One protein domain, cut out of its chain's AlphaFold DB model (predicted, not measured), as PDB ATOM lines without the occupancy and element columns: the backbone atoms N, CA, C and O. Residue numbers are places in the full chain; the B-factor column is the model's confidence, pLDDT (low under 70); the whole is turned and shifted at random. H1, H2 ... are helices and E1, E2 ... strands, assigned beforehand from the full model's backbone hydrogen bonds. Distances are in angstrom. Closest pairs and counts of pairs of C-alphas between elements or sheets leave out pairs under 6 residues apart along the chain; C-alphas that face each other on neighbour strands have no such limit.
ATOM      1  N   VAL A  29     227.266 185.340 179.639       93.62
ATOM      2  CA  VAL A  29     227.884 185.151 178.328       93.62
ATOM      3  C   VAL A  29     229.258 185.800 178.367       93.62
ATOM      4  O   VAL A  29     229.370 187.016 178.504       93.62
ATOM      5  N   TYR A  30     230.306 184.997 178.257       94.69
ATOM      6  CA  TYR A  30     231.686 185.464 178.251       94.69
ATOM      7  C   TYR A  30     232.195 185.573 176.818       94.69
ATOM      8  O   TYR A  30     231.836 184.758 175.967       94.69
ATOM      9  N   TYR A  31     233.078 186.537 176.588       94.81
ATOM     10  CA  TYR A  31     233.905 186.621 175.388       94.81
ATOM     11  C   TYR A  31     235.375 186.748 175.781       94.81
ATOM     12  O   TYR A  31     235.746 187.682 176.497       94.81
ATOM     13  N   ASP A  32     236.216 185.837 175.301       90.88
ATOM     14  CA  ASP A  32     237.665 185.907 175.470       90.88
ATOM     15  C   ASP A  32     238.314 186.631 174.274       90.88
ATOM     16  O   ASP A  32     238.392 186.067 173.176       90.88
ATOM     17  N   PRO A  33     238.839 187.857 174.463       89.00
ATOM     18  CA  PRO A  33     239.429 188.628 173.375       89.00
ATOM     19  C   PRO A  33     240.723 188.029 172.821       89.00
ATOM     20  O   PRO A  33     241.119 188.394 171.714       89.00
ATOM     21  N   LEU A  34     241.400 187.136 173.551       81.06
ATOM     22  CA  LEU A  34     242.647 186.523 173.088       81.06
ATOM     23  C   LEU A  34     242.398 185.410 172.072       81.06
ATOM     24  O   LEU A  34     243.198 185.224 171.158       81.06
ATOM     25  N   THR A  35     241.301 184.676 172.238       81.81
ATOM     26  CA  THR A  35     241.001 183.463 171.464       81.81
ATOM     27  C   THR A  35     239.801 183.626 170.539       81.81
ATOM     28  O   THR A  35     239.658 182.858 169.589       81.81
ATOM     29  N   GLY A  36     238.947 184.624 170.783       84.12
ATOM     30  CA  GLY A  36     237.665 184.749 170.098       84.12
ATOM     31  C   GLY A  36     236.594 183.804 170.653       84.12
ATOM     32  O   GLY A  36     235.544 183.629 170.032       84.12
ATOM     33  N   ASN A  37     236.869 183.159 171.793       89.25
ATOM     34  CA  ASN A  37     235.966 182.203 172.410       89.25
ATOM     35  C   ASN A  37     234.729 182.896 172.976       89.25
ATOM     36  O   ASN A  37     234.847 183.931 173.633       89.25
ATOM     37  N   VAL A  38     233.560 182.299 172.760       91.62
ATOM     38  CA  VAL A  38     232.331 182.667 173.464       91.62
ATOM     39  C   VAL A  38     231.907 181.496 174.341       91.62
ATOM     40  O   VAL A  38     231.976 180.340 173.920       91.62
ATOM     41  N   SER A  39     231.463 181.779 175.561       92.06
ATOM     42  CA  SER A  39     231.010 180.748 176.497       92.06
ATOM     43  C   SER A  39     229.825 181.195 177.337       92.06
ATOM     44  O   SER A  39     229.597 182.386 177.528       92.06
ATOM     45  N   LEU A  40     229.076 180.230 177.857       92.88
ATOM     46  CA  LEU A  40     227.835 180.404 178.596       92.88
ATOM     47  C   LEU A  40     227.992 179.800 179.989       92.88
ATOM     48  O   LEU A  40     228.413 178.653 180.090       92.88
ATOM     49  N   ASP A  41     227.634 180.529 181.043       93.69
ATOM     50  CA  ASP A  41     227.473 179.966 182.388       93.69
ATOM     51  C   ASP A  41     225.997 179.987 182.776       93.69
ATOM     52  O   ASP A  41     225.368 181.046 182.896       93.69
ATOM     53  N   THR A  42     225.441 178.789 182.940       91.69
ATOM     54  CA  THR A  42     224.032 178.577 183.257       91.69
ATOM     55  C   THR A  42     223.780 178.395 184.749       91.69
ATOM     56  O   THR A  42     222.626 178.235 185.137       91.69
ATOM     57  N   ALA A  43     224.814 178.384 185.598       90.56
ATOM     58  CA  ALA A  43     224.676 178.051 187.017       90.56
ATOM     59  C   ALA A  43     223.696 178.977 187.751       90.56
ATOM     60  O   ALA A  43     223.017 178.554 188.686       90.56
ATOM     61  N   GLU A  44     223.602 180.226 187.299       88.31
ATOM     62  CA  GLU A  44     222.702 181.235 187.849       88.31
ATOM     63  C   GLU A  44     221.374 181.349 187.080       88.31
ATOM     64  O   GLU A  44     220.568 182.200 187.421       88.31
ATOM     65  N   THR A  45     221.066 180.517 186.076       86.19
ATOM     66  CA  THR A  45     219.716 180.520 185.471       86.19
ATOM     67  C   THR A  45     218.682 179.905 186.419       86.19
ATOM     68  O   THR A  45     219.020 179.245 187.402       86.19
ATOM     69  N   ARG A  46     217.382 180.076 186.131       82.25
ATOM     70  CA  ARG A  46     216.309 179.607 187.033       82.25
ATOM     71  C   ARG A  46     216.329 178.097 187.278       82.25
ATOM     72  O   ARG A  46     215.892 177.645 188.332       82.25
ATOM     73  N   THR A  47     216.785 177.326 186.299       83.31
ATOM     74  CA  THR A  47     216.824 175.855 186.331       83.31
ATOM     75  C   THR A  47     218.239 175.303 186.519       83.31
ATOM     76  O   THR A  47     218.417 174.083 186.620       83.31
ATOM     77  N   GLY A  48     219.246 176.183 186.571       87.25
ATOM     78  CA  GLY A  48     220.661 175.826 186.483       87.25
ATOM     79  C   GLY A  48     221.087 175.345 185.090       87.25
ATOM     80  O   GLY A  48     222.195 174.831 184.944       87.25
ATOM     81  N   GLY A  49     220.223 175.479 184.077       87.75
ATOM     82  CA  GLY A  49     220.482 175.086 182.696       87.75
ATOM     83  C   GLY A  49     219.735 175.935 181.664       87.75
ATOM     84  O   GLY A  49     218.975 176.842 182.017       87.75
ATOM     85  N   ILE A  50     219.974 175.661 180.380       85.56
ATOM     86  CA  ILE A  50     219.229 176.218 179.241       85.56
ATOM     87  C   ILE A  50     218.917 175.136 178.201       85.56
ATOM     88  O   ILE A  50     219.721 174.254 177.948       85.56
ATOM     89  N   HIS A  51     217.760 175.216 177.554       80.94
ATOM     90  CA  HIS A  51     217.373 174.343 176.441       80.94
ATOM     91  C   HIS A  51     217.751 174.915 175.078       80.94
ATOM     92  O   HIS A  51     217.859 174.183 174.106       80.94
ATOM     93  N   THR A  52     217.920 176.228 174.968       83.19
ATOM     94  CA  THR A  52     218.327 176.868 173.715       83.19
ATOM     95  C   THR A  52     219.078 178.149 173.998       83.19
ATOM     96  O   THR A  52     218.795 178.817 174.997       83.19
ATOM     97  N   TYR A  53     219.988 178.491 173.093       87.25
ATOM     98  CA  TYR A  53     220.560 179.817 172.958       87.25
ATOM     99  C   TYR A  53     220.557 180.251 171.488       87.25
ATOM    100  O   TYR A  53     220.590 179.433 170.567       87.25
ATOM    101  N   GLY A  54     220.566 181.558 171.265       87.81
ATOM    102  CA  GLY A  54     220.771 182.143 169.951       87.81
ATOM    103  C   GLY A  54     221.397 183.524 170.049       87.81
ATOM    104  O   GLY A  54     221.034 184.319 170.916       87.81
ATOM    105  N   PHE A  55     222.318 183.799 169.136       88.12
ATOM    106  CA  PHE A  55     223.041 185.049 168.984       88.12
ATOM    107  C   PHE A  55     222.850 185.559 167.560       88.12
ATOM    108  O   PHE A  55     223.243 184.896 166.604       88.12
ATOM    109  N   GLY A  56     222.267 186.742 167.409       87.12
ATOM    110  CA  GLY A  56     222.222 187.478 166.151       87.12
ATOM    111  C   GLY A  56     223.110 188.709 166.256       87.12
ATOM    112  O   GLY A  56     222.865 189.562 167.105       87.12
ATOM    113  N   LEU A  57     224.111 188.844 165.389       85.75
ATOM    114  CA  LEU A  57     224.951 190.044 165.350       85.75
ATOM    115  C   LEU A  57     224.142 191.248 164.882       85.75
ATOM    116  O   LEU A  57     223.246 191.121 164.039       85.75
ATOM    117  N   ASN A  58     224.463 192.425 165.418       81.06
ATOM    118  CA  ASN A  58     223.861 193.665 164.954       81.06
ATOM    119  C   ASN A  58     224.170 193.852 163.454       81.06
ATOM    120  O   ASN A  58     225.340 193.962 163.084       81.06
ATOM    121  N   PRO A  59     223.153 193.944 162.576       72.06
ATOM    122  CA  PRO A  59     223.377 194.049 161.134       72.06
ATOM    123  C   PRO A  59     224.065 195.363 160.730       72.06
ATOM    124  O   PRO A  59     224.563 195.482 159.612       72.06
ATOM    125  N   HIS A  60     224.101 196.354 161.626       77.12
ATOM    126  CA  HIS A  60     224.823 197.609 161.442       77.12
ATOM    127  C   HIS A  60     226.317 197.516 161.795       77.12
ATOM    128  O   HIS A  60     227.071 198.403 161.405       77.12
ATOM    129  N   GLN A  61     226.760 196.452 162.476       76.06
ATOM    130  CA  GLN A  61     228.176 196.138 162.691       76.06
ATOM    131  C   GLN A  61     228.658 195.194 161.583       76.06
ATOM    132  O   GLN A  61     228.619 193.966 161.672       76.06
ATOM    133  N   THR A  62     229.040 195.784 160.454       73.88
ATOM    134  CA  THR A  62     229.322 195.039 159.221       73.88
ATOM    135  C   THR A  62     230.722 194.426 159.168       73.88
ATOM    136  O   THR A  62     230.981 193.645 158.255       73.88
ATOM    137  N   ASP A  63     231.584 194.724 160.130       86.06
ATOM    138  CA  ASP A  63     232.973 194.275 160.245       86.06
ATOM    139  C   ASP A  63     233.146 192.997 161.079       86.06
ATOM    140  O   ASP A  63     234.136 192.289 160.908       86.06
ATOM    141  N   ILE A  64     232.173 192.656 161.927       89.75
ATOM    142  CA  ILE A  64     232.218 191.463 162.778       89.75
ATOM    143  C   ILE A  64     231.308 190.379 162.202       89.75
ATOM    144  O   ILE A  64     230.138 190.614 161.894       89.75
ATOM    145  N   ARG A  65     231.844 189.170 162.047       91.44
ATOM    146  CA  ARG A  65     231.102 187.978 161.624       91.44
ATOM    147  C   ARG A  65     231.427 186.824 162.545       91.44
ATOM    148  O   ARG A  65     232.521 186.770 163.100       91.44
ATOM    149  N   PHE A  66     230.484 185.902 162.669       91.38
ATOM    150  CA  PHE A  66     230.775 184.629 163.295       91.38
ATOM    151  C   PHE A  66     231.681 183.783 162.398       91.38
ATOM    152  O   PHE A  66     231.396 183.612 161.211       91.38
ATOM    153  N   ASN A  67     232.719 183.205 162.994       83.50
ATOM    154  CA  ASN A  67     233.488 182.094 162.439       83.50
ATOM    155  C   ASN A  67     232.680 180.810 162.676       83.50
ATOM    156  O   ASN A  67     232.968 180.033 163.587       83.50
ATOM    157  N   SER A  68     231.579 180.651 161.940       79.75
ATOM    158  CA  SER A  68     230.578 179.594 162.167       79.75
ATOM    159  C   SER A  68     231.145 178.169 162.107       79.75
ATOM    160  O   SER A  68     230.622 177.265 162.748       79.75
ATOM    161  N   GLU A  69     232.240 177.976 161.377       72.69
ATOM    162  CA  GLU A  69     233.000 176.730 161.288       72.69
ATOM    163  C   GLU A  69     233.702 176.343 162.597       72.69
ATOM    164  O   GLU A  69     234.012 175.173 162.798       72.69
ATOM    165  N   ASN A  70     233.916 177.308 163.495       73.88
ATOM    166  CA  ASN A  70     234.513 177.093 164.811       73.88
ATOM    167  C   ASN A  70     233.460 176.910 165.908       73.88
ATOM    168  O   ASN A  70     233.825 176.865 167.085       73.88
ATOM    169  N   GLN A  71     232.168 176.867 165.561       83.25
ATOM    170  CA  GLN A  71     231.132 176.665 166.560       83.25
ATOM    171  C   GLN A  71     231.229 175.256 167.138       83.25
ATOM    172  O   GLN A  71     231.084 174.251 166.438       83.25
ATOM    173  N   VAL A  72     231.402 175.209 168.452       74.94
ATOM    174  CA  VAL A  72     231.197 174.012 169.252       74.94
ATOM    175  C   VAL A  72     229.695 173.831 169.429       74.94
ATOM    176  O   VAL A  72     229.027 174.616 170.104       74.94
ATOM    177  N   ARG A  73     229.162 172.808 168.764       72.19
ATOM    178  CA  ARG A  73     227.803 172.321 168.998       72.19
ATOM    179  C   ARG A  73     227.793 171.419 170.205       72.19
ATOM    180  O   ARG A  73     228.702 170.619 170.382       72.19
ATOM    181  N   LEU A  74     226.725 171.505 170.970       67.75
ATOM    182  CA  LEU A  74     226.574 170.677 172.153       67.75
ATOM    183  C   LEU A  74     226.079 169.291 171.721       67.75
ATOM    184  O   LEU A  74     225.274 169.176 170.794       67.75
ATOM    185  N   SER A  75     226.559 168.220 172.355       54.81
ATOM    186  CA  SER A  75     226.286 166.827 171.941       54.81
ATOM    187  C   SER A  75     224.805 166.441 171.911       54.81
ATOM    188  O   SER A  75     224.423 165.496 171.224       54.81
ATOM    189  N   ASN A  76     223.952 167.193 172.603       62.06
ATOM    190  CA  ASN A  76     222.500 167.030 172.636       62.06
ATOM    191  C   ASN A  76     221.736 168.031 171.743       62.06
ATOM    192  O   ASN A  76     220.511 168.153 171.865       62.06
ATOM    193  N   SER A  77     222.435 168.741 170.855       66.69
ATOM    194  CA  SER A  77     221.853 169.682 169.897       66.69
ATOM    195  C   SER A  77     220.847 168.986 168.980       66.69
ATOM    196  O   SER A  77     221.155 168.017 168.290       66.69
ATOM    197  N   THR A  78     219.616 169.487 168.975       64.31
ATOM    198  CA  THR A  78     218.506 169.002 168.145       64.31
ATOM    199  C   THR A  78     218.228 169.936 166.967       64.31
ATOM    200  O   THR A  78     217.917 169.475 165.872       64.31
ATOM    201  N   LEU A  79     218.324 171.252 167.180       69.75
ATOM    202  CA  LEU A  79     218.129 172.284 166.159       69.75
ATOM    203  C   LEU A  79     219.259 173.302 166.271       69.75
ATOM    204  O   LEU A  79     219.586 173.733 167.371       69.75
ATOM    205  N   TYR A  80     219.822 173.721 165.143       79.25
ATOM    206  CA  TYR A  80     220.910 174.694 165.131       79.25
ATOM    207  C   TYR A  80     220.852 175.580 163.889       79.25
ATOM    208  O   TYR A  80     220.282 175.220 162.857       79.25
ATOM    209  N   THR A  81     221.477 176.747 163.976       79.75
ATOM    210  CA  THR A  81     221.721 177.645 162.843       79.75
ATOM    211  C   THR A  81     223.159 178.120 162.920       79.75
ATOM    212  O   THR A  81     223.605 178.559 163.975       79.75
ATOM    213  N   THR A  82     223.887 177.998 161.811       81.75
ATOM    214  CA  THR A  82     225.312 178.337 161.733       81.75
ATOM    215  C   THR A  82     225.545 179.257 160.541       81.75
ATOM    216  O   THR A  82     225.916 178.811 159.455       81.75
ATOM    217  N   GLU A  83     225.268 180.542 160.721       84.00
ATOM    218  CA  GLU A  83     225.431 181.573 159.703       84.00
ATOM    219  C   GLU A  83     226.403 182.658 160.177       84.00
ATOM    220  O   GLU A  83     226.572 182.905 161.369       84.00
ATOM    221  N   SER A  84     227.001 183.385 159.231       85.94
ATOM    222  CA  SER A  84     227.978 184.445 159.540       85.94
ATOM    223  C   SER A  84     227.432 185.597 160.404       85.94
ATOM    224  O   SER A  84     228.211 186.374 160.954       85.94
ATOM    225  N   LEU A  85     226.106 185.726 160.517       86.06
ATOM    226  CA  LEU A  85     225.421 186.746 161.318       86.06
ATOM    227  C   LEU A  85     224.553 186.161 162.436       86.06
ATOM    228  O   LEU A  85     224.087 186.919 163.284       86.06
ATOM    229  N   VAL A  86     224.320 184.847 162.439       86.44
ATOM    230  CA  VAL A  86     223.402 184.184 163.365       86.44
ATOM    231  C   VAL A  86     223.972 182.832 163.775       86.44
ATOM    232  O   VAL A  86     224.215 181.983 162.921       86.44
ATOM    233  N   LEU A  87     224.116 182.613 165.079       87.31
ATOM    234  CA  LEU A  87     224.408 181.304 165.657       87.31
ATOM    235  C   LEU A  87     223.298 180.895 166.614       87.31
ATOM    236  O   LEU A  87     222.834 181.707 167.413       87.31
ATOM    237  N   SER A  88     222.903 179.631 166.587       87.00
ATOM    238  CA  SER A  88     222.031 179.063 167.611       87.00
ATOM    239  C   SER A  88     222.216 177.579 167.786       87.00
ATOM    240  O   SER A  88     222.692 176.873 166.894       87.00
ATOM    241  N   ASP A  89     221.775 177.136 168.953       83.31
ATOM    242  CA  ASP A  89     221.690 175.742 169.323       83.31
ATOM    243  C   ASP A  89     220.473 175.548 170.244       83.31
ATOM    244  O   ASP A  89     220.123 176.415 171.058       83.31
ATOM    245  N   ALA A  90     219.784 174.426 170.094       76.75
ATOM    246  CA  ALA A  90     218.670 174.027 170.931       76.75
ATOM    247  C   ALA A  90     218.709 172.522 171.180       76.75
ATOM    248  O   ALA A  90     218.698 171.736 170.233       76.75
ATOM    249  N   SER A  91     218.647 172.127 172.448       74.56
ATOM    250  CA  SER A  91     218.402 170.757 172.880       74.56
ATOM    251  C   SER A  91     216.980 170.613 173.418       74.56
ATOM    252  O   SER A  91     216.565 171.294 174.361       74.56
ATOM    253  N   LEU A  92     216.211 169.714 172.801       67.56
ATOM    254  CA  LEU A  92     214.816 169.463 173.177       67.56
ATOM    255  C   LEU A  92     214.664 168.365 174.238       67.56
ATOM    256  O   LEU A  92     213.589 168.238 174.822       67.56
ATOM    257  N   SER A  93     215.713 167.578 174.485       65.19
ATOM    258  CA  SER A  93     215.679 166.427 175.393       65.19
ATOM    259  C   SER A  93     216.374 166.678 176.727       65.19
ATOM    260  O   SER A  93     215.983 166.096 177.737       65.19
ATOM    261  N   THR A  94     217.406 167.522 176.751       74.12
ATOM    262  CA  THR A  94     218.266 167.707 177.925       74.12
ATOM    263  C   THR A  94     218.711 169.157 177.997       74.12
ATOM    264  O   THR A  94     218.948 169.788 176.973       74.12
ATOM    265  N   ASP A  95     218.789 169.725 179.193       80.50
ATOM    266  CA  ASP A  95     219.297 171.079 179.349       80.50
ATOM    267  C   ASP A  95     220.828 171.118 179.338       80.50
ATOM    268  O   ASP A  95     221.528 170.216 179.791       80.50
ATOM    269  N   ILE A  96     221.349 172.204 178.790       82.38
ATOM    270  CA  ILE A  96     222.752 172.583 178.801       82.38
ATOM    271  C   ILE A  96     223.026 173.160 180.183       82.38
ATOM    272  O   ILE A  96     222.362 174.120 180.577       82.38
ATOM    273  N   ARG A  97     223.970 172.582 180.925       87.88
ATOM    274  CA  ARG A  97     224.262 172.962 182.311       87.88
ATOM    275  C   ARG A  97     225.740 173.295 182.497       87.88
ATOM    276  O   ARG A  97     226.597 172.666 181.886       87.88
ATOM    277  N   GLY A  98     226.017 174.228 183.403       89.81
ATOM    278  CA  GLY A  98     227.368 174.599 183.812       89.81
ATOM    279  C   GLY A  98     227.973 175.716 182.962       89.81
ATOM    280  O   GLY A  98     227.256 176.541 182.400       89.81
ATOM    281  N   LEU A  99     229.304 175.751 182.914       88.62
ATOM    282  CA  LEU A  99     230.094 176.668 182.098       88.62
ATOM    283  C   LEU A  99     230.518 175.940 180.826       88.62
ATOM    284  O   LEU A  99     231.420 175.103 180.860       88.62
ATOM    285  N   VAL A 100     229.911 176.287 179.702       87.62
ATOM    286  CA  VAL A 100     230.168 175.653 178.407       87.62
ATOM    287  C   VAL A 100     230.710 176.660 177.410       87.62
ATOM    288  O   VAL A 100     230.275 177.806 177.379       87.62
ATOM    289  N   THR A 101     231.645 176.255 176.565       87.62
ATOM    290  CA  THR A 101     232.041 177.049 175.404       87.62
ATOM    291  C   THR A 101     231.123 176.761 174.216       87.62
ATOM    292  O   THR A 101     230.636 175.643 174.053       87.62
ATOM    293  N   ILE A 102     230.922 177.759 173.362       86.94
ATOM    294  CA  ILE A 102     230.328 177.585 172.031       86.94
ATOM    295  C   ILE A 102     231.386 177.712 170.925       86.94
ATOM    296  O   ILE A 102     231.042 177.728 169.746       86.94
ATOM    297  N   GLY A 103     232.672 177.781 171.292       83.25
ATOM    298  CA  GLY A 103     233.822 177.791 170.387       83.25
ATOM    299  C   GLY A 103     234.424 179.173 170.117       83.25
ATOM    300  O   GLY A 103     233.949 180.197 170.616       83.25
ATOM    301  N   ASN A 104     235.487 179.204 169.303       85.12
ATOM    302  CA  ASN A 104     236.191 180.424 168.863       85.12
ATOM    303  C   ASN A 104     235.429 181.110 167.720       85.12
ATOM    304  O   ASN A 104     235.911 181.247 166.589       85.12
ATOM    305  N   VAL A 105     234.183 181.460 168.023       87.12
ATOM    306  CA  VAL A 105     233.176 181.880 167.050       87.12
ATOM    307  C   VAL A 105     233.245 183.359 166.707       87.12
ATOM    308  O   VAL A 105     232.613 183.760 165.740       87.12
ATOM    309  N   LEU A 106     233.994 184.180 167.441       91.69
ATOM    310  CA  LEU A 106     234.175 185.598 167.127       91.69
ATOM    311  C   LEU A 106     235.636 185.913 166.769       91.69
ATOM    312  O   LEU A 106     236.542 185.176 167.156       91.69
ATOM    313  N   PRO A 107     235.898 187.017 166.048       89.19
ATOM    314  CA  PRO A 107     237.248 187.541 165.879       89.19
ATOM    315  C   PRO A 107     237.920 187.826 167.225       89.19
ATOM    316  O   PRO A 107     237.261 188.203 168.191       89.19
ATOM    317  N   THR A 108     239.243 187.700 167.283       88.81
ATOM    318  CA  THR A 108     240.052 188.131 168.432       88.81
ATOM    319  C   THR A 108     240.128 189.657 168.514       88.81
ATOM    320  O   THR A 108     240.121 190.333 167.485       88.81
ATOM    321  N   GLY A 109     240.302 190.201 169.717       91.06
ATOM    322  CA  GLY A 109     240.600 191.619 169.933       91.06
ATOM    323  C   GLY A 109     239.412 192.576 169.803       91.06
ATOM    324  O   GLY A 109     239.635 193.782 169.708       91.06
ATOM    325  N   ILE A 110     238.167 192.083 169.814       93.38
ATOM    326  CA  ILE A 110     236.982 192.948 169.939       93.38
ATOM    327  C   ILE A 110     237.089 193.686 171.275       93.38
ATOM    328  O   ILE A 110     237.373 193.058 172.286       93.38
ATOM    329  N   GLY A 111     236.884 195.004 171.296       93.62
ATOM    330  CA  GLY A 111     236.934 195.792 172.531       93.62
ATOM    331  C   GLY A 111     235.724 195.549 173.440       93.62
ATOM    332  O   GLY A 111     234.653 195.167 172.974       93.62
ATOM    333  N   SER A 112     235.861 195.828 174.740       92.31
ATOM    334  CA  SER A 112     234.789 195.598 175.721       92.31
ATOM    335  C   SER A 112     233.511 196.388 175.441       92.31
ATOM    336  O   SER A 112     232.422 195.874 175.672       92.31
ATOM    337  N   GLU A 113     233.633 197.611 174.918       89.06
ATOM    338  CA  GLU A 113     232.479 198.424 174.506       89.06
ATOM    339  C   GLU A 113     231.759 197.782 173.311       89.06
ATOM    340  O   GLU A 113     230.554 197.551 173.355       89.06
ATOM    341  N   THR A 114     232.508 197.385 172.278       90.00
ATOM    342  CA  THR A 114     231.955 196.701 171.100       90.00
ATOM    343  C   THR A 114     231.291 195.376 171.462       90.00
ATOM    344  O   THR A 114     230.243 195.064 170.907       90.00
ATOM    345  N   TRP A 115     231.863 194.617 172.400       90.25
ATOM    346  CA  TRP A 115     231.278 193.376 172.911       90.25
ATOM    347  C   TRP A 115     229.911 193.605 173.567       90.25
ATOM    348  O   TRP A 115     228.960 192.886 173.268       90.25
ATOM    349  N   GLN A 116     229.793 194.629 174.416       83.94
ATOM    350  CA  GLN A 116     228.528 194.964 175.082       83.94
ATOM    351  C   GLN A 116     227.444 195.407 174.089       83.94
ATOM    352  O   GLN A 116     226.266 195.111 174.294       83.94
ATOM    353  N   ASP A 117     227.844 196.051 172.994       83.94
ATOM    354  CA  ASP A 117     226.934 196.551 171.962       83.94
ATOM    355  C   ASP A 117     226.714 195.575 170.794       83.94
ATOM    356  O   ASP A 117     225.906 195.856 169.902       83.94
ATOM    357  N   LEU A 118     227.391 194.421 170.790       84.12
ATOM    358  CA  LEU A 118     227.358 193.450 169.690       84.12
ATOM    359  C   LEU A 118     225.938 192.913 169.433       84.12
ATOM    360  O   LEU A 118     225.548 192.641 168.294       84.12
ATOM    361  N   PHE A 119     225.142 192.838 170.502       78.81
ATOM    362  CA  PHE A 119     223.775 192.325 170.523       78.81
ATOM    363  C   PHE A 119     222.790 193.396 171.025       78.81
ATOM    364  O   PHE A 119     222.147 193.264 172.068       78.81
ATOM    365  N   SER A 120     222.723 194.524 170.317       59.72
ATOM    366  CA  SER A 120     222.035 195.749 170.767       59.72
ATOM    367  C   SER A 120     220.616 195.978 170.212       59.72
ATOM    368  O   SER A 120     219.973 196.978 170.544       59.72
ATOM    369  N   VAL A 121     220.048 195.074 169.414       51.06
ATOM    370  CA  VAL A 121     218.709 195.248 168.827       51.06
ATOM    371  C   VAL A 121     217.648 194.503 169.646       51.06
ATOM    372  O   VAL A 121     217.467 193.300 169.532       51.06
ATOM    373  N   LYS A 122     216.937 195.287 170.470       46.56
ATOM    374  CA  LYS A 122     215.640 195.038 171.138       46.56
ATOM    375  C   LYS A 122     215.307 193.589 171.530       46.56
ATOM    376  O   LYS A 122     214.902 192.782 170.707       46.56
ATOM    377  N   ARG A 123     215.253 193.387 172.856       47.56
ATOM    378  CA  ARG A 123     214.560 192.309 173.586       47.56
ATOM    379  C   ARG A 123     213.257 191.888 172.887       47.56
ATOM    380  O   ARG A 123     212.220 192.520 173.092       47.56
ATOM    381  N   THR A 124     213.291 190.834 172.084       39.31
ATOM    382  CA  THR A 124     212.078 190.206 171.566       39.31
ATOM    383  C   THR A 124     211.670 189.085 172.506       39.31
ATOM    384  O   THR A 124     212.433 188.177 172.826       39.31
ATOM    385  N   THR A 125     210.435 189.170 172.989       41.66
ATOM    386  CA  THR A 125     209.711 188.019 173.520       41.66
ATOM    387  C   THR A 125     209.689 186.926 172.456       41.66
ATOM    388  O   THR A 125     209.225 187.149 171.343       41.66
ATOM    389  N   PHE A 126     210.235 185.782 172.845       44.22
ATOM    390  CA  PHE A 126     210.300 184.494 172.168       44.22
ATOM    391  C   PHE A 126     209.217 184.195 171.109       44.22
ATOM    392  O   PHE A 126     208.020 184.247 171.396       44.22
ATOM    393  N   SER A 127     209.672 183.739 169.937       43.81
ATOM    394  CA  SER A 127     208.975 182.793 169.059       43.81
ATOM    395  C   SER A 127     209.963 181.668 168.734       43.81
ATOM    396  O   SER A 127     211.101 181.950 168.357       43.81
ATOM    397  N   LEU A 128     209.558 180.405 168.908       43.59
ATOM    398  CA  LEU A 128     210.327 179.249 168.432       43.59
ATOM    399  C   LEU A 128     210.511 179.383 166.915       43.59
ATOM    400  O   LEU A 128     209.566 179.148 166.167       43.59
ATOM    401  N   GLY A 129     211.708 179.775 166.478       48.97
ATOM    402  CA  GLY A 129     212.076 179.829 165.059       48.97
ATOM    403  C   GLY A 129     212.737 181.123 164.587       48.97
ATOM    404  O   GLY A 129     213.406 181.076 163.564       48.97
ATOM    405  N   ASP A 130     212.635 182.235 165.327       55.12
ATOM    406  CA  ASP A 130     213.161 183.528 164.864       55.12
ATOM    407  C   ASP A 130     214.228 184.088 165.815       55.12
ATOM    408  O   ASP A 130     213.923 184.639 166.877       55.12
ATOM    409  N   ILE A 131     215.499 183.989 165.416       61.16
ATOM    410  CA  ILE A 131     216.584 184.757 166.043       61.16
ATOM    411  C   ILE A 131     216.615 186.116 165.358       61.16
ATOM    412  O   ILE A 131     216.954 186.229 164.179       61.16
ATOM    413  N   ALA A 132     216.241 187.160 166.090       62.56
ATOM    414  CA  ALA A 132     216.330 188.516 165.573       62.56
ATOM    415  C   ALA A 132     217.804 188.914 165.391       62.56
ATOM    416  O   ALA A 132     218.615 188.760 166.308       62.56
ATOM    417  N   LEU A 133     218.146 189.465 164.221       69.44
ATOM    418  CA  LEU A 133     219.448 190.099 164.006       69.44
ATOM    419  C   LEU A 133     219.661 191.206 165.049       69.44
ATOM    420  O   LEU A 133     218.777 192.033 165.280       69.44
ATOM    421  N   GLY A 134     220.838 191.208 165.667       65.75
ATOM    422  CA  GLY A 134     221.198 192.079 166.781       65.75
ATOM    423  C   GLY A 134     220.677 191.648 168.152       65.75
ATOM    424  O   GLY A 134     220.782 192.446 169.075       65.75
ATOM    425  N   GLY A 135     220.112 190.450 168.317       72.56
ATOM    426  CA  GLY A 135     219.555 189.983 169.588       72.56
ATOM    427  C   GLY A 135     220.303 188.807 170.224       72.56
ATOM    428  O   GLY A 135     221.052 188.087 169.567       72.56
ATOM    429  N   VAL A 136     220.027 188.577 171.511       77.50
ATOM    430  CA  VAL A 136     220.333 187.315 172.203       77.50
ATOM    431  C   VAL A 136     219.042 186.706 172.723       77.50
ATOM    432  O   VAL A 136     218.193 187.409 173.274       77.50
ATOM    433  N   THR A 137     218.905 185.396 172.555       77.38
ATOM    434  CA  THR A 137     217.786 184.607 173.071       77.38
ATOM    435  C   THR A 137     218.307 183.403 173.842       77.38
ATOM    436  O   THR A 137     219.331 182.827 173.479       77.38
ATOM    437  N   TYR A 138     217.605 183.022 174.908       80.69
ATOM    438  CA  TYR A 138     217.793 181.737 175.569       80.69
ATOM    439  C   TYR A 138     216.502 181.294 176.265       80.69
ATOM    440  O   TYR A 138     215.662 182.124 176.625       80.69
ATOM    441  N   VAL A 139     216.341 179.986 176.469       78.00
ATOM    442  CA  VAL A 139     215.241 179.419 177.268       78.00
ATOM    443  C   VAL A 139     215.834 178.580 178.381       78.00
ATOM    444  O   VAL A 139     216.417 177.539 178.114       78.00
ATOM    445  N   ASP A 140     215.652 179.009 179.625       74.12
ATOM    446  CA  ASP A 140     216.026 178.248 180.821       74.12
ATOM    447  C   ASP A 140     214.874 177.396 181.372       74.12
ATOM    448  O   ASP A 140     215.122 176.380 182.008       74.12
ATOM    449  N   ALA A 141     213.612 177.757 181.108       74.12
ATOM    450  CA  ALA A 141     212.447 177.007 181.577       74.12
ATOM    451  C   ALA A 141     211.284 177.011 180.570       74.12
ATOM    452  O   ALA A 141     210.766 178.067 180.200       74.12
ATOM    453  N   ILE A 142     210.810 175.822 180.189       66.94
ATOM    454  CA  ILE A 142     209.701 175.628 179.239       66.94
ATOM    455  C   ILE A 142     208.347 175.670 179.970       66.94
ATOM    456  O   ILE A 142     208.197 175.121 181.057       66.94
ATOM    457  N   GLY A 143     207.340 176.327 179.381       63.00
ATOM    458  CA  GLY A 143     205.950 176.293 179.871       63.00
ATOM    459  C   GLY A 143     205.650 177.148 181.110       63.00
ATOM    460  O   GLY A 143     204.515 177.169 181.574       63.00
ATOM    461  N   THR A 144     206.630 177.893 181.633       62.84
ATOM    462  CA  THR A 144     206.482 178.646 182.897       62.84
ATOM    463  C   THR A 144     205.777 180.000 182.759       62.84
ATOM    464  O   THR A 144     205.533 180.663 183.767       62.84
ATOM    465  N   GLY A 145     205.494 180.460 181.531       61.12
ATOM    466  CA  GLY A 145     204.860 181.761 181.243       61.12
ATOM    467  C   GLY A 145     205.643 182.994 181.720       61.12
ATOM    468  O   GLY A 145     205.210 184.123 181.503       61.12
ATOM    469  N   THR A 146     206.794 182.789 182.364       63.91
ATOM    470  CA  THR A 146     207.618 183.830 182.973       63.91
ATOM    471  C   THR A 146     208.787 184.139 182.036       63.91
ATOM    472  O   THR A 146     209.497 183.201 181.655       63.91
ATOM    473  N   PRO A 147     209.004 185.414 181.659       64.12
ATOM    474  CA  PRO A 147     210.107 185.797 180.785       64.12
ATOM    475  C   PRO A 147     211.458 185.416 181.393       64.12
ATOM    476  O   PRO A 147     211.655 185.570 182.600       64.12
ATOM    477  N   ALA A 148     212.393 184.962 180.557       63.28
ATOM    478  CA  ALA A 148     213.792 184.868 180.953       63.28
ATOM    479  C   ALA A 148     214.324 186.264 181.327       63.28
ATOM    480  O   ALA A 148     213.898 187.278 180.757       63.28
ATOM    481  N   LEU A 149     215.235 186.326 182.301       72.81
ATOM    482  CA  LEU A 149     215.947 187.564 182.608       72.81
ATOM    483  C   LEU A 149     216.942 187.888 181.484       72.81
ATOM    484  O   LEU A 149     217.236 187.062 180.624       72.81
ATOM    485  N   ALA A 150     217.416 189.131 181.440       77.94
ATOM    486  CA  ALA A 150     218.415 189.509 180.446       77.94
ATOM    487  C   ALA A 150     219.740 188.778 180.735       77.94
ATOM    488  O   ALA A 150     220.092 188.675 181.914       77.94
ATOM    489  N   PRO A 151     220.468 188.309 179.699       86.19
ATOM    490  CA  PRO A 151     221.811 187.774 179.871       86.19
ATOM    491  C   PRO A 151     222.781 188.867 180.348       86.19
ATOM    492  O   PRO A 151     222.592 190.052 180.056       86.19
ATOM    493  N   GLU A 152     223.825 188.467 181.063       89.31
ATOM    494  CA  GLU A 152     224.949 189.318 181.454       89.31
ATOM    495  C   GLU A 152     226.116 189.064 180.498       89.31
ATOM    496  O   GLU A 152     226.537 187.923 180.331       89.31
ATOM    497  N   PHE A 153     226.654 190.118 179.882       90.88
ATOM    498  CA  PHE A 153     227.807 190.014 178.988       90.88
ATOM    499  C   PHE A 153     229.088 190.365 179.733       90.88
ATOM    500  O   PHE A 153     229.266 191.491 180.200       90.88
ATOM    501  N   ILE A 154     229.997 189.403 179.813       93.69
ATOM    502  CA  ILE A 154     231.249 189.497 180.555       93.69
ATOM    503  C   ILE A 154     232.402 189.517 179.556       93.69
ATOM    504  O   ILE A 154     232.469 188.702 178.639       93.69
ATOM    505  N   TYR A 155     233.299 190.484 179.716       95.31
ATOM    506  CA  TYR A 155     234.480 190.622 178.875       95.31
ATOM    507  C   TYR A 155     235.686 189.964 179.552       95.31
ATOM    508  O   TYR A 155     236.159 190.449 180.581       95.31
ATOM    509  N   GLY A 156     236.181 188.872 178.974       92.69
ATOM    510  CA  GLY A 156     237.304 188.085 179.476       92.69
ATOM    511  C   GLY A 156     237.007 186.587 179.576       92.69
ATOM    512  O   GLY A 156     235.861 186.146 179.506       92.69
ATOM    513  N   HIS A 157     238.072 185.809 179.770       87.31
ATOM    514  CA  HIS A 157     238.000 184.365 179.988       87.31
ATOM    515  C   HIS A 157     237.364 184.041 181.356       87.31
ATOM    516  O   HIS A 157     237.707 184.690 182.352       87.31
ATOM    517  N   PRO A 158     236.464 183.046 181.452       87.81
ATOM    518  CA  PRO A 158     235.946 182.597 182.740       87.81
ATOM    519  C   PRO A 158     237.069 182.028 183.621       87.81
ATOM    520  O   PRO A 158     237.979 181.364 183.150       87.81
ATOM    521  N   GLY A 159     237.019 182.260 184.935       87.12
ATOM    522  CA  GLY A 159     238.097 181.878 185.866       87.12
ATOM    523  C   GLY A 159     238.237 180.374 186.161       87.12
ATOM    524  O   GLY A 159     238.826 180.021 187.183       87.12
ATOM    525  N   ARG A 160     237.659 179.493 185.337       88.00
ATOM    526  CA  ARG A 160     237.693 178.031 185.489       88.00
ATOM    527  C   ARG A 160     237.577 177.337 184.132       88.00
ATOM    528  O   ARG A 160     237.131 177.939 183.163       88.00
ATOM    529  N   GLU A 161     237.922 176.052 184.096       77.94
ATOM    530  CA  GLU A 161     237.779 175.226 182.893       77.94
ATOM    531  C   GLU A 161     236.310 175.005 182.498       77.94
ATOM    532  O   GLU A 161     235.423 174.955 183.359       77.94
ATOM    533  N   PHE A 162     236.088 174.837 181.190       79.88
ATOM    534  CA  PHE A 162     234.791 174.505 180.605       79.88
ATOM    535  C   PHE A 162     234.365 173.077 180.955       79.88
ATOM    536  O   PHE A 162     235.171 172.144 180.934       79.88
ATOM    537  N   ASP A 163     233.077 172.904 181.220       77.38
ATOM    538  CA  ASP A 163     232.469 171.613 181.528       77.38
ATOM    539  C   ASP A 163     232.352 170.752 180.258       77.38
ATOM    540  O   ASP A 163     232.566 169.543 180.313       77.38
ATOM    541  N   ASN A 164     232.169 171.383 179.092       67.75
ATOM    542  CA  ASN A 164     232.227 170.735 177.780       67.75
ATOM    543  C   ASN A 164     233.628 170.787 177.137       67.75
ATOM    544  O   ASN A 164     233.773 170.788 175.922       67.75
ATOM    545  N   ARG A 165     234.707 170.830 177.932       51.09
ATOM    546  CA  ARG A 165     236.096 170.875 177.420       51.09
ATOM    547  C   ARG A 165     236.488 169.714 176.499       51.09
ATOM    548  O   ARG A 165     237.507 169.801 175.821       51.09
ATOM    549  N   TRP A 166     235.715 168.633 176.472       49.53
ATOM    550  CA  TRP A 166     235.920 167.530 175.531       49.53
ATOM    551  C   TRP A 166     235.469 167.893 174.111       49.53
ATOM    552  O   TRP A 166     236.058 167.392 173.157       49.53
ATOM    553  N   ASP A 167     234.574 168.876 173.970       48.53
ATOM    554  CA  ASP A 167     234.249 169.517 172.694       48.53
ATOM    555  C   ASP A 167     235.367 170.429 172.156       48.53
ATOM    556  O   ASP A 167     235.379 170.796 170.981       48.53
ATOM    557  N   LEU A 168     236.310 170.819 173.021       43.66
ATOM    558  CA  LEU A 168     237.438 171.704 172.710       43.66
ATOM    559  C   LEU A 168     238.733 170.960 172.383       43.66
ATOM    560  O   LEU A 168     239.749 171.609 172.120       43.66
TER     561      LEU A 168
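This is residues 29 to 168 of the 324 residues of an uncharacterized protein of Botrimarina mediterranea (UniProt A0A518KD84). Little here is regular structure: look for two small four-stranded sheets, partly face to face with strands crossed aslant, short helix H1 over edge strand E8, and long unnamed loops outside. One sheet runs E4 E5 E3 E7, antiparallel; the other E6 E2 E1 E8, mixed. The printed part has 140 residues, 43 in named elements, mostly strand, ordered E1 to E6, H1, E7, E8. It is compact, radius of gyration of the C-alphas 13.9 A, spanning 38 by 32 by 24 A.

Start with E4, residues 79 to 83, E5, 86 to 90, E3, 52 to 56, and E7, 136 to 139: within hydrogen-bond range are N 88 and O 81, 2.9 A, N 55 and O 87, 2.8 A, and N 54 and O 137, 2.8 A. In E6, 99 to 103, E2, 37 to 41, E1, 29 to 32, and E8, 152 to 155, look at N 100 and O 40, N 30 and O 39, N 154 and O 29, each 2.8 A. H1, 112 to 117, has every O i to N i+4 pair within range; its closest C-alpha to E8 is Ser 112, 5.9 A from Tyr 155.

Find C-alpha 29 at (227.884, 185.151, 178.328), where E1 begins; E8 ends with C-alpha 155 at (234.480, 190.622, 178.875). E3 is 13.6 A long.

The printed part has no cut. Links E3 to E4, H1 to E7 and E7 to E8 are long. pLDDT is under 70 in 35 residues, among them 120 to 134.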